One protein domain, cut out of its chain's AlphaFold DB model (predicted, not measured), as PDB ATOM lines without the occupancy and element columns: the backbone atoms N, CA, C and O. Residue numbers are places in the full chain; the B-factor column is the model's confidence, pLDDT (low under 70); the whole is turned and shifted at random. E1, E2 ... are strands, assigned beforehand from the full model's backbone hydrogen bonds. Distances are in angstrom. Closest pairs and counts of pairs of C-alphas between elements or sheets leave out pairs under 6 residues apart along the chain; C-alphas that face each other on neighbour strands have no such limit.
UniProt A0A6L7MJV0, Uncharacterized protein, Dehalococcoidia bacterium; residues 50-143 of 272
ATOM      1  N   ARG A  50     199.728 176.354 102.058       95.88
ATOM      2  CA  ARG A  50     198.883 175.289 101.522       95.88
ATOM      3  C   ARG A  50     199.289 173.947 102.116       95.88
ATOM      4  O   ARG A  50     200.431 173.523 101.961       95.88
ATOM      5  N   ARG A  51     198.386 173.276 102.831       96.06
ATOM      6  CA  ARG A  51     198.651 171.940 103.393       96.06
ATOM      7  C   ARG A  51     197.371 171.203 103.758       96.06
ATOM      8  O   ARG A  51     196.342 171.828 104.007       96.06
ATOM      9  N   ALA A  52     197.495 169.886 103.890       95.94
ATOM     10  CA  ALA A  52     196.537 169.059 104.608       95.94
ATOM     11  C   ALA A  52     196.916 168.962 106.091       95.94
ATOM     12  O   ALA A  52     198.094 168.782 106.418       95.94
ATOM     13  N   ILE A  53     195.933 169.088 106.981       95.12
ATOM     14  CA  ILE A  53     196.075 168.769 108.405       95.12
ATOM     15  C   ILE A  53     195.040 167.724 108.800       95.12
ATOM     16  O   ILE A  53     193.887 167.821 108.393       95.12
ATOM     17  N   ALA A  54     195.456 166.760 109.615       94.81
ATOM     18  CA  ALA A  54     194.549 165.840 110.284       94.81
ATOM     19  C   ALA A  54     194.264 166.354 111.701       94.81
ATOM     20  O   ALA A  54     195.180 166.802 112.399       94.81
ATOM     21  N   LEU A  55     193.001 166.306 112.105       94.56
ATOM     22  CA  LEU A  55     192.483 166.790 113.377       94.56
ATOM     23  C   LEU A  55     191.688 165.689 114.071       94.56
ATOM     24  O   LEU A  55     191.085 164.823 113.432       94.56
ATOM     25  N   ASP A  56     191.671 165.759 115.395       93.75
ATOM     26  CA  ASP A  56     190.746 164.975 116.201       93.75
ATOM     27  C   ASP A  56     189.328 165.492 115.958       93.75
ATOM     28  O   ASP A  56     189.096 166.703 115.949       93.75
ATOM     29  N   GLY A  57     188.385 164.579 115.755       90.31
ATOM     30  CA  GLY A  57     186.976 164.926 115.686       90.31
ATOM     31  C   GLY A  57     186.294 164.664 117.023       90.31
ATOM     32  O   GLY A  57     186.615 163.719 117.750       90.31
ATOM     33  N   ASP A  58     185.354 165.526 117.375       87.62
ATOM     34  CA  ASP A  58     184.688 165.547 118.676       87.62
ATOM     35  C   ASP A  58     183.268 164.956 118.640       87.62
ATOM     36  O   ASP A  58     182.588 164.929 119.667       87.62
ATOM     37  N   GLY A  59     182.816 164.464 117.480       90.94
ATOM     38  CA  GLY A  59     181.440 163.994 117.297       90.94
ATOM     39  C   GLY A  59     180.406 165.122 117.252       90.94
ATOM     40  O   GLY A  59     179.210 164.849 117.337       90.94
ATOM     41  N   SER A  60     180.847 166.380 117.182       93.00
ATOM     42  CA  SER A  60     179.992 167.565 117.178       93.00
ATOM     43  C   SER A  60     179.671 168.018 115.754       93.00
ATOM     44  O   SER A  60     180.218 167.524 114.769       93.00
ATOM     45  N   THR A  61     178.789 169.008 115.639       94.50
ATOM     46  CA  THR A  61     178.503 169.705 114.378       94.50
ATOM     47  C   THR A  61     179.485 170.837 114.094       94.50
ATOM     48  O   THR A  61     179.421 171.434 113.028       94.50
ATOM     49  N   GLY A  62     180.379 171.176 115.025       94.62
ATOM     50  CA  GLY A  62     181.314 172.286 114.872       94.62
ATOM     51  C   GLY A  62     182.725 171.898 115.278       94.62
ATOM     52  O   GLY A  62     182.951 171.537 116.427       94.62
ATOM     53  N   LEU A  63     183.673 172.062 114.362       94.56
ATOM     54  CA  LEU A  63     185.085 171.776 114.575       94.56
ATOM     55  C   LEU A  63     185.882 173.078 114.645       94.56
ATOM     56  O   LEU A  63     185.782 173.932 113.763       94.56
ATOM     57  N   ARG A  64     186.700 173.242 115.689       94.50
ATOM     58  CA  ARG A  64     187.641 174.369 115.796       94.50
ATOM     59  C   ARG A  64     188.904 174.072 115.008       94.50
ATOM     60  O   ARG A  64     189.515 173.025 115.184       94.50
ATOM     61  N   ILE A  65     189.324 175.038 114.199       94.62
ATOM     62  CA  ILE A  65     190.488 174.899 113.325       94.62
ATOM     63  C   ILE A  65     191.459 176.076 113.501       94.62
ATOM     64  O   ILE A  65     191.073 177.141 114.005       94.62
ATOM     65  N   PRO A  66     192.736 175.907 113.115       94.56
ATOM     66  CA  PRO A  66     193.651 177.029 112.938       94.56
ATOM     67  C   PRO A  66     193.132 178.036 111.906       94.56
ATOM     68  O   PRO A  66     192.181 177.766 111.180       94.56
ATOM     69  N   ASP A  67     193.787 179.192 111.840       96.06
ATOM     70  CA  ASP A  67     193.413 180.277 110.937       96.06
ATOM     71  C   ASP A  67     193.464 179.782 109.470       96.06
ATOM     72  O   ASP A  67     194.523 179.382 108.971       96.06
ATOM     73  N   LEU A  68     192.302 179.759 108.813       97.00
ATOM     74  CA  LEU A  68     192.072 179.218 107.474       97.00
ATOM     75  C   LEU A  68     191.576 180.318 106.529       97.00
ATOM     76  O   LEU A  68     190.731 181.137 106.895       97.00
ATOM     77  N   VAL A  69     192.082 180.297 105.300       96.88
ATOM     78  CA  VAL A  69     191.639 181.157 104.200       96.88
ATOM     79  C   VAL A  69     190.579 180.451 103.360       96.88
ATOM     80  O   VAL A  69     189.520 181.020 103.120       96.88
ATOM     81  N   SER A  70     190.844 179.216 102.936       96.19
ATOM     82  CA  SER A  70     189.920 178.424 102.119       96.19
ATOM     83  C   SER A  70     190.212 176.930 102.234       96.19
ATOM     84  O   SER A  70     191.359 176.534 102.449       96.19
ATOM     85  N   VAL A  71     189.186 176.102 102.045       97.06
ATOM     86  CA  VAL A  71     189.332 174.652 101.837       97.06
ATOM     87  C   VAL A  71     189.569 174.405 100.347       97.06
ATOM     88  O   VAL A  71     189.023 175.114  99.502       97.06
ATOM     89  N   ASP A  72     190.424 173.441 100.016       95.75
ATOM     90  CA  ASP A  72     190.625 173.010  98.634       95.75
ATOM     91  C   ASP A  72     189.389 172.247  98.128       95.75
ATOM     92  O   ASP A  72     188.638 171.676  98.917       95.75
ATOM     93  N   ALA A  73     189.178 172.182  96.813       93.06
ATOM     94  CA  ALA A  73     188.101 171.363  96.250       93.06
ATOM     95  C   ALA A  73     188.270 169.889  96.674       93.06
ATOM     96  O   ALA A  73     189.326 169.297  96.432       93.06
ATOM     97  N   GLY A  74     187.251 169.315  97.327       93.94
ATOM     98  CA  GLY A  74     187.325 167.979  97.940       93.94
ATOM     99  C   GLY A  74     188.340 167.879  99.090       93.94
ATOM    100  O   GLY A  74     188.866 166.805  99.366       93.94
ATOM    101  N   GLY A  75     188.685 169.006  99.715       94.94
ATOM    102  CA  GLY A  75     189.734 169.094 100.725       94.94
ATOM    103  C   GLY A  75     189.301 168.670 102.126       94.94
ATOM    104  O   GLY A  75     190.171 168.454 102.965       94.94
ATOM    105  N   LEU A  76     188.001 168.539 102.395       96.56
ATOM    106  CA  LEU A  76     187.481 168.027 103.661       96.56
ATOM    107  C   LEU A  76     187.118 166.550 103.499       96.56
ATOM    108  O   LEU A  76     186.326 166.206 102.627       96.56
ATOM    109  N   ALA A  77     187.692 165.689 104.335       95.62
ATOM    110  CA  ALA A  77     187.385 164.264 104.333       95.62
ATOM    111  C   ALA A  77     187.448 163.673 105.746       95.62
ATOM    112  O   ALA A  77     188.222 164.139 106.589       95.62
ATOM    113  N   THR A  78     186.654 162.639 105.998       94.88
ATOM    114  CA  THR A  78     186.624 161.898 107.261       94.88
ATOM    115  C   THR A  78     187.149 160.475 107.108       94.88
ATOM    116  O   THR A  78     187.094 159.883 106.035       94.88
ATOM    117  N   ASP A  79     187.701 159.955 108.200       92.75
ATOM    118  CA  ASP A  79     188.061 158.547 108.372       92.75
ATOM    119  C   ASP A  79     186.956 157.896 109.221       92.75
ATOM    120  O   ASP A  79     186.839 158.196 110.417       92.75
ATOM    121  N   GLU A  80     186.129 157.028 108.636       88.06
ATOM    122  CA  GLU A  80     185.041 156.359 109.365       88.06
ATOM    123  C   GLU A  80     185.485 155.053 110.045       88.06
ATOM    124  O   GLU A  80     184.984 154.718 111.124       88.06
ATOM    125  N   ASP A  81     186.458 154.326 109.489       89.12
ATOM    126  CA  ASP A  81     186.802 152.967 109.933       89.12
ATOM    127  C   ASP A  81     188.017 152.896 110.886       89.12
ATOM    128  O   ASP A  81     188.140 151.974 111.699       89.12
ATOM    129  N   GLY A  82     188.821 153.954 110.931       84.94
ATOM    130  CA  GLY A  82     189.922 154.183 111.863       84.94
ATOM    131  C   GLY A  82     191.277 153.739 111.350       84.94
ATOM    132  O   GLY A  82     192.196 153.578 112.165       84.94
ATOM    133  N   ASP A  83     191.411 153.509 110.049       89.88
ATOM    134  CA  ASP A  83     192.652 153.069 109.424       89.88
ATOM    135  C   ASP A  83     193.600 154.225 109.033       89.88
ATOM    136  O   ASP A  83     194.756 153.979 108.666       89.88
ATOM    137  N   ARG A  84     193.172 155.483 109.248       86.50
ATOM    138  CA  ARG A  84     193.869 156.739 108.900       86.50
ATOM    139  C   ARG A  84     193.970 157.000 107.402       86.50
ATOM    140  O   ARG A  84     194.837 157.770 106.965       86.50
ATOM    141  N   ILE A  85     193.106 156.370 106.628       90.50
ATOM    142  CA  ILE A  85     192.783 156.737 105.263       90.50
ATOM    143  C   ILE A  85     191.527 157.620 105.341       90.50
ATOM    144  O   ILE A  85     190.673 157.460 106.203       90.50
ATOM    145  N   PHE A  86     191.506 158.684 104.539       91.88
ATOM    146  CA  PHE A  86     190.424 159.672 104.537       91.88
ATOM    147  C   PHE A  86     189.664 159.558 103.216       91.88
ATOM    148  O   PHE A  86     189.828 160.389 102.320       91.88
ATOM    149  N   GLU A  87     188.925 158.467 103.050       92.56
ATOM    150  CA  GLU A  87     188.173 158.145 101.832       92.56
ATOM    151  C   GLU A  87     186.815 158.839 101.742       92.56
ATOM    152  O   GLU A  87     186.294 159.019 100.639       92.56
ATOM    153  N   ASP A  88     186.250 159.245 102.876       94.06
ATOM    154  CA  ASP A  88     184.928 159.847 102.926       94.06
ATOM    155  C   ASP A  88     185.018 161.361 102.709       94.06
ATOM    156  O   ASP A  88     185.102 162.151 103.650       94.06
ATOM    157  N   VAL A  89     185.077 161.764 101.439       95.88
ATOM    158  CA  VAL A  89     185.191 163.169 101.022       95.88
ATOM    159  C   VAL A  89     183.844 163.879 101.168       95.88
ATOM    160  O   VAL A  89     182.808 163.367 100.749       95.88
ATOM    161  N   TRP A  90     183.864 165.067 101.766       95.75
ATOM    162  CA  TRP A  90     182.694 165.920 101.952       95.75
ATOM    163  C   TRP A  90     182.529 166.874 100.769       95.75
ATOM    164  O   TRP A  90     183.513 167.424 100.259       95.75
ATOM    165  N   ASP A  91     181.282 167.110 100.372       95.06
ATOM    166  CA  ASP A  91     180.936 168.102  99.359       95.06
ATOM    167  C   ASP A  91     180.926 169.521  99.951       95.06
ATOM    168  O   ASP A  91     180.784 169.719 101.156       95.06
ATOM    169  N   GLU A  92     181.053 170.550  99.107       93.75
ATOM    170  CA  GLU A  92     181.008 171.954  99.560       93.75
ATOM    171  C   GLU A  92     179.670 172.329 100.223       93.75
ATOM    172  O   GLU A  92     179.633 173.247 101.036       93.75
ATOM    173  N   SER A  93     178.580 171.623  99.905       94.94
ATOM    174  CA  SER A  93     177.270 171.801 100.545       94.94
ATOM    175  C   SER A  93     177.162 171.156 101.923       94.94
ATOM    176  O   SER A  93     176.203 171.440 102.630       94.94
ATOM    177  N   ASP A  94     178.107 170.295 102.313       96.38
ATOM    178  CA  ASP A  94     178.065 169.585 103.596       96.38
ATOM    179  C   ASP A  94     178.529 170.443 104.775       96.38
ATOM    180  O   ASP A  94     178.331 170.080 105.940       96.38
ATOM    181  N   TYR A  95     179.185 171.571 104.501       96.12
ATOM    182  CA  TYR A  95     179.812 172.378 105.533       96.12
ATOM    183  C   TYR A  95     179.780 173.876 105.238       96.12
ATOM    184  O   TYR A  95     179.835 174.340 104.106       96.12
ATOM    185  N   LEU A  96     179.782 174.654 106.316       96.69
ATOM    186  CA  LEU A  96     179.916 176.101 106.314       96.69
ATOM    187  C   LEU A  96     181.198 176.492 107.044       96.69
ATOM    188  O   LEU A  96     181.489 176.022 108.149       96.69
ATOM    189  N   LEU A  97     181.961 177.405 106.450       97.00
ATOM    190  CA  LEU A  97     183.114 178.000 107.115       97.00
ATOM    191  C   LEU A  97     182.654 179.052 108.130       97.00
ATOM    192  O   LEU A  97     181.762 179.859 107.867       97.00
ATOM    193  N   HIS A  98     183.274 179.047 109.308       95.94
ATOM    194  CA  HIS A  98     182.895 179.897 110.431       95.94
ATOM    195  C   HIS A  98     184.113 180.672 110.973       95.94
ATOM    196  O   HIS A  98     185.203 180.102 111.069       95.94
ATOM    197  N   PRO A  99     183.979 181.934 111.429       95.81
ATOM    198  CA  PRO A  99     182.766 182.762 111.480       95.81
ATOM    199  C   PRO A  99     182.180 183.103 110.111       95.81
ATOM    200  O   PRO A  99     182.920 183.269 109.153       95.81
ATOM    201  N   ALA A 100     180.857 183.260 110.029       94.12
ATOM    202  CA  ALA A 100     180.183 183.614 108.775       94.12
ATOM    203  C   ALA A 100     180.552 185.023 108.264       94.12
ATOM    204  O   ALA A 100     180.436 185.305 107.079       94.12
ATOM    205  N   ASN A 101     180.995 185.910 109.160       93.44
ATOM    206  CA  ASN A 101     181.499 187.243 108.825       93.44
ATOM    207  C   ASN A 101     183.023 187.279 108.620       93.44
ATOM    208  O   ASN A 101     183.590 188.371 108.561       93.44
ATOM    209  N   ALA A 102     183.690 186.121 108.595       94.56
ATOM    210  CA  ALA A 102     185.088 186.064 108.209       94.56
ATOM    211  C   ALA A 102     185.223 186.469 106.739       94.56
ATOM    212  O   ALA A 102     184.390 186.134 105.897       94.56
ATOM    213  N   ASP A 103     186.287 187.203 106.455       94.75
ATOM    214  CA  ASP A 103     186.619 187.662 105.114       94.75
ATOM    215  C   ASP A 103     188.146 187.718 104.988       94.75
ATOM    216  O   ASP A 103     188.749 188.797 105.078       94.75
ATOM    217  N   PRO A 104     188.801 186.550 104.850       93.88
ATOM    218  CA  PRO A 104     190.255 186.478 104.758       93.88
ATOM    219  C   PRO A 104     190.800 187.151 103.491       93.88
ATOM    220  O   PRO A 104     191.999 187.431 103.430       93.88
ATOM    221  N   THR A 105     189.939 187.427 102.500       93.31
ATOM    222  CA  THR A 105     190.313 187.980 101.189       93.31
ATOM    223  C   THR A 105     189.963 189.453 100.974       93.31
ATOM    224  O   THR A 105     190.483 190.071 100.045       93.31
ATOM    225  N   GLY A 106     189.121 190.044 101.828       87.38
ATOM    226  CA  GLY A 106     188.610 191.412 101.667       87.38
ATOM    227  C   GLY A 106     189.675 192.501 101.721       87.38
ATOM    228  O   GLY A 106     189.536 193.568 101.120       87.38
ATOM    229  N   GLY A 107     190.786 192.226 102.402       83.25
ATOM    230  CA  GLY A 107     191.944 193.101 102.409       83.25
ATOM    231  C   GLY A 107     191.744 194.412 103.179       83.25
ATOM    232  O   GLY A 107     192.377 195.407 102.827       83.25
ATOM    233  N   HIS A 108     190.878 194.434 104.189       84.62
ATOM    234  CA  HIS A 108     190.577 195.608 105.017       84.62
ATOM    235  C   HIS A 108     190.729 195.297 106.513       84.62
ATOM    236  O   HIS A 108     190.875 194.140 106.893       84.62
ATOM    237  N   ASP A 109     190.635 196.297 107.388       78.62
ATOM    238  CA  ASP A 109     190.904 196.133 108.831       78.62
ATOM    239  C   ASP A 109     189.970 195.139 109.544       78.62
ATOM    240  O   ASP A 109     190.323 194.588 110.582       78.62
ATOM    241  N   LEU A 110     188.791 194.872 108.972       84.50
ATOM    242  CA  LEU A 110     187.841 193.871 109.474       84.50
ATOM    243  C   LEU A 110     188.098 192.452 108.932       84.50
ATOM    244  O   LEU A 110     187.393 191.516 109.308       84.50
ATOM    245  N   SER A 111     189.077 192.282 108.036       90.94
ATOM    246  CA  SER A 111     189.389 190.984 107.442       90.94
ATOM    247  C   SER A 111     189.932 190.054 108.514       90.94
ATOM    248  O   SER A 111     190.827 190.402 109.293       90.94
ATOM    249  N   SER A 112     189.356 188.862 108.552       92.88
ATOM    250  CA  SER A 112     189.654 187.840 109.545       92.88
ATOM    251  C   SER A 112     189.520 186.452 108.922       92.88
ATOM    252  O   SER A 112     188.718 186.279 108.001       92.88
ATOM    253  N   PRO A 113     190.304 185.472 109.393       95.69
ATOM    254  CA  PRO A 113     190.276 184.116 108.871       95.69
ATOM    255  C   PRO A 113     189.088 183.323 109.407       95.69
ATOM    256  O   PRO A 113     188.521 183.628 110.464       95.69
ATOM    257  N   TYR A 114     188.787 182.224 108.727       97.06
ATOM    258  CA  TYR A 114     187.949 181.177 109.288       97.06
ATOM    259  C   TYR A 114     188.704 180.474 110.426       97.06
ATOM    260  O   TYR A 114     189.912 180.252 110.362       97.06
ATOM    261  N   THR A 115     187.994 180.159 111.507       95.94
ATOM    262  CA  THR A 115     188.539 179.500 112.716       95.94
ATOM    263  C   THR A 115     187.674 178.330 113.186       95.94
ATOM    264  O   THR A 115     187.889 177.751 114.257       95.94
ATOM    265  N   GLY A 116     186.661 177.981 112.400       95.75
ATOM    266  CA  GLY A 116     185.844 176.799 112.588       95.75
ATOM    267  C   GLY A 116     185.227 176.346 111.274       95.75
ATOM    268  O   GLY A 116     185.112 177.126 110.331       95.75
ATOM    269  N   ILE A 117     184.811 175.090 111.248       96.62
ATOM    270  CA  ILE A 117     183.947 174.533 110.210       96.62
ATOM    271  C   ILE A 117     182.727 173.966 110.921       96.62
ATOM    272  O   ILE A 117     182.862 173.329 111.967       96.62
ATOM    273  N   VAL A 118     181.546 174.250 110.394       96.31
ATOM    274  CA  VAL A 118     180.271 173.770 110.923       96.31
ATOM    275  C   VAL A 118     179.617 172.897 109.864       96.31
ATOM    276  O   VAL A 118     179.690 173.218 108.686       96.31
ATOM    277  N   VAL A 119     178.993 171.801 110.276       96.56
ATOM    278  CA  VAL A 119     178.197 170.945 109.396       96.56
ATOM    279  C   VAL A 119     176.951 171.705 108.942       96.56
ATOM    280  O   VAL A 119     176.223 172.241 109.782       96.56
ATOM    281  N   ASP A 120     176.691 171.744 107.636       95.50
ATOM    282  CA  ASP A 120     175.442 172.278 107.096       95.50
ATOM    283  C   ASP A 120     174.369 171.186 107.102       95.50
ATOM    284  O   ASP A 120     174.234 170.400 106.169       95.50
ATOM    285  N   THR A 121     173.583 171.133 108.174       91.56
ATOM    286  CA  THR A 121     172.488 170.160 108.292       91.56
ATOM    287  C   THR A 121     171.238 170.543 107.492       91.56
ATOM    288  O   THR A 121     170.269 169.785 107.498       91.56
ATOM    289  N   GLU A 122     171.190 171.739 106.892       91.12
ATOM    290  CA  GLU A 122     170.042 172.197 106.099       91.12
ATOM    291  C   GLU A 122     170.208 171.871 104.612       91.12
ATOM    292  O   GLU A 122     169.220 171.538 103.951       91.12
ATOM    293  N   SER A 123     171.440 171.956 104.103       90.69
ATOM    294  CA  SER A 123     171.758 171.759 102.682       90.69
ATOM    295  C   SER A 123     172.611 170.522 102.393       90.69
ATOM    296  O   SER A 123     172.658 170.095 101.239       90.69
ATOM    297  N   GLY A 124     173.289 169.977 103.404       90.19
ATOM    298  CA  GLY A 124     174.232 168.869 103.282       90.19
ATOM    299  C   GLY A 124     173.691 167.518 103.742       90.19
ATOM    300  O   GLY A 124     172.657 167.426 104.408       90.19
ATOM    301  N   ASP A 125     174.443 166.460 103.434       91.81
ATOM    302  CA  ASP A 125     174.110 165.073 103.795       91.81
ATOM    303  C   ASP A 125     174.809 164.609 105.090       91.81
ATOM    304  O   ASP A 125     174.614 163.487 105.574       91.81
ATOM    305  N   ARG A 126     175.623 165.483 105.694       92.56
ATOM    306  CA  ARG A 126     176.385 165.207 106.918       92.56
ATOM    307  C   ARG A 126     175.632 165.675 108.157       92.56
ATOM    308  O   ARG A 126     174.901 166.659 108.148       92.56
ATOM    309  N   SER A 127     175.832 164.962 109.265       92.12
ATOM    310  CA  SER A 127     175.157 165.256 110.542       92.12
ATOM    311  C   SER A 127     176.107 165.592 111.692       92.12
ATOM    312  O   SER A 127     175.687 166.247 112.644       92.12
ATOM    313  N   ALA A 128     177.374 165.176 111.614       93.81
ATOM    314  CA  ALA A 128     178.421 165.471 112.588       93.81
ATOM    315  C   ALA A 128     179.805 165.143 112.003       93.81
ATOM    316  O   ALA A 128     179.914 164.382 111.042       93.81
ATOM    317  N   PHE A 129     180.865 165.668 112.619       93.69
ATOM    318  CA  PHE A 129     182.231 165.205 112.372       93.69
ATOM    319  C   PHE A 129     182.468 163.829 113.012       93.69
ATOM    320  O   PHE A 129     181.967 163.551 114.103       93.69
ATOM    321  N   ALA A 130     183.274 162.978 112.372       90.69
ATOM    322  CA  ALA A 130     183.633 161.664 112.907       90.69
ATOM    323  C   ALA A 130     184.376 161.789 114.252       90.69
ATOM    324  O   ALA A 130     185.358 162.517 114.360       90.69
ATOM    325  N   ALA A 131     183.921 161.086 115.293       92.12
ATOM    326  CA  ALA A 131     184.506 161.184 116.631       92.12
ATOM    327  C   ALA A 131     185.774 160.329 116.781       92.12
ATOM    328  O   ALA A 131     185.792 159.148 116.433       92.12
ATOM    329  N   GLY A 132     186.816 160.893 117.389       91.06
ATOM    330  CA  GLY A 132     188.051 160.187 117.722       91.06
ATOM    331  C   GLY A 132     189.309 160.923 117.279       91.06
ATOM    332  O   GLY A 132     189.265 162.025 116.738       91.06
ATOM    333  N   MET A 133     190.457 160.292 117.518       91.19
ATOM    334  CA  MET A 133     191.752 160.876 117.177       91.19
ATOM    335  C   MET A 133     191.995 160.846 115.668       91.19
ATOM    336  O   MET A 133     191.820 159.793 115.058       91.19
ATOM    337  N   LEU A 134     192.463 161.963 115.106       92.19
ATOM    338  CA  LEU A 134     192.839 162.105 113.692       92.19
ATOM    339  C   LEU A 134     191.766 161.608 112.706       92.19
ATOM    340  O   LEU A 134     192.089 160.938 111.732       92.19
ATOM    341  N   ARG A 135     190.495 161.930 112.969       94.44
ATOM    342  CA  ARG A 135     189.341 161.468 112.180       94.44
ATOM    343  C   ARG A 135     188.907 162.415 111.071       94.44
ATOM    344  O   ARG A 135     188.101 162.031 110.232       94.44
ATOM    345  N   VAL A 136     189.426 163.641 111.058       95.38
ATOM    346  CA  VAL A 136     189.068 164.667 110.072       95.38
ATOM    347  C   VAL A 136     190.334 165.168 109.391       95.38
ATOM    348  O   VAL A 136     191.263 165.600 110.069       95.38
ATOM    349  N   SER A 137     190.373 165.152 108.064       96.31
ATOM    350  CA  SER A 137     191.435 165.748 107.255       96.31
ATOM    351  C   SER A 137     190.916 166.983 106.532       96.31
ATOM    352  O   SER A 137     189.843 166.958 105.936       96.31
ATOM    353  N   ILE A 138     191.697 168.063 106.574       97.19
ATOM    354  CA  ILE A 138     191.388 169.332 105.915       97.19
ATOM    355  C   ILE A 138     192.599 169.771 105.097       97.19
ATOM    356  O   ILE A 138     193.619 170.188 105.652       97.19
ATOM    357  N   ALA A 139     192.479 169.702 103.776       97.31
ATOM    358  CA  ALA A 139     193.376 170.304 102.804       97.31
ATOM    359  C   ALA A 139     192.866 171.688 102.405       97.31
ATOM    360  O   ALA A 139     191.701 171.861 102.056       97.31
ATOM    361  N   GLY A 140     193.746 172.683 102.465       96.50
ATOM    362  CA  GLY A 140     193.383 174.061 102.168       96.50
ATOM    363  C   GLY A 140     194.545 175.032 102.294       96.50
ATOM    364  O   GLY A 140     195.702 174.643 102.515       96.50
ATOM    365  N   GLU A 141     194.215 176.315 102.186       96.31
ATOM    366  CA  GLU A 141     195.124 177.432 102.414       96.31
ATOM    367  C   GLU A 141     194.948 177.977 103.832       96.31
ATOM    368  O   GLU A 141     193.882 178.449 104.219       96.31
ATOM    369  N   TRP A 142     196.022 177.921 104.616       97.31
ATOM    370  CA  TRP A 142     196.050 178.301 106.025       97.31
ATOM    371  C   TRP A 142     196.780 179.626 106.210       97.31
ATOM    372  O   TRP A 142     197.915 179.777 105.759       97.31
ATOM    373  N   GLY A 143     196.183 180.558 106.939       95.31
ATOM    374  CA  GLY A 143     196.753 181.874 107.203       95.31
ATOM    375  C   GLY A 143     195.697 182.868 107.662       95.31
ATOM    376  O   GLY A 143     194.499 182.628 107.539       95.31
TER     377      GLY A 143
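This is residues 50 to 143 of the 272 residues of an uncharacterized protein of Dehalococcoidia bacterium (UniProt A0A6L7MJV0). The model is one strongly twisted antiparallel sheet that folds back on itself at the sharp bend in E2, with E1, E5 and the later part of E2 in one half and the earlier part of E2, E4 and E3 in the other. Long loops reach beyond the sheet toward opposite ends, to Asp 81 and Asp 109. The printed part has 94 residues, no named helix and five strands, E1 to E5 along the chain, in sheet order E1 E5 E2 E4 E3. It is all strand, though under half of its residues, 46, are in named elements. It is compact, with a radius of gyration of the C-alphas of 12.9 A, and spans 43 by 29 by 21 A, only just elongated.

Find C-alpha 50 at (198.883, 175.289, 101.522); from there E1, residues 50 to 57, runs 21.2 A. E2, residues 62 to 78, bends by 154 degrees at residue 71. Next come E3, residues 95 to 98, and E4, residues 114 to 119. E5, residues 132 to 142, runs 23.0 A to C-alpha 142 at (196.050, 178.301, 106.025), bending by 70 degrees at residue 139.

Start at edge strand E1, antiparallel to E5: N 53 and O 138 are 2.9 A apart. E2 pairs with E5 over residues 68 to 78, where N 139 and O 75 are 2.7 A apart, and with E4 over residues 62 to 68, where N 63 and O 117 are 2.8 A apart. E4 and edge strand E3 form a hairpin, with N 96 and O 118 at 2.8 A. E1 and E3 are apart.

The C-alphas of Asp 81 and Asp 109, the two farthest apart, are 43.4 A from each other. The link E1 to E2 is tight; the other three are long. The printed part has no cut, and no printed residue is under 70 in pLDDT.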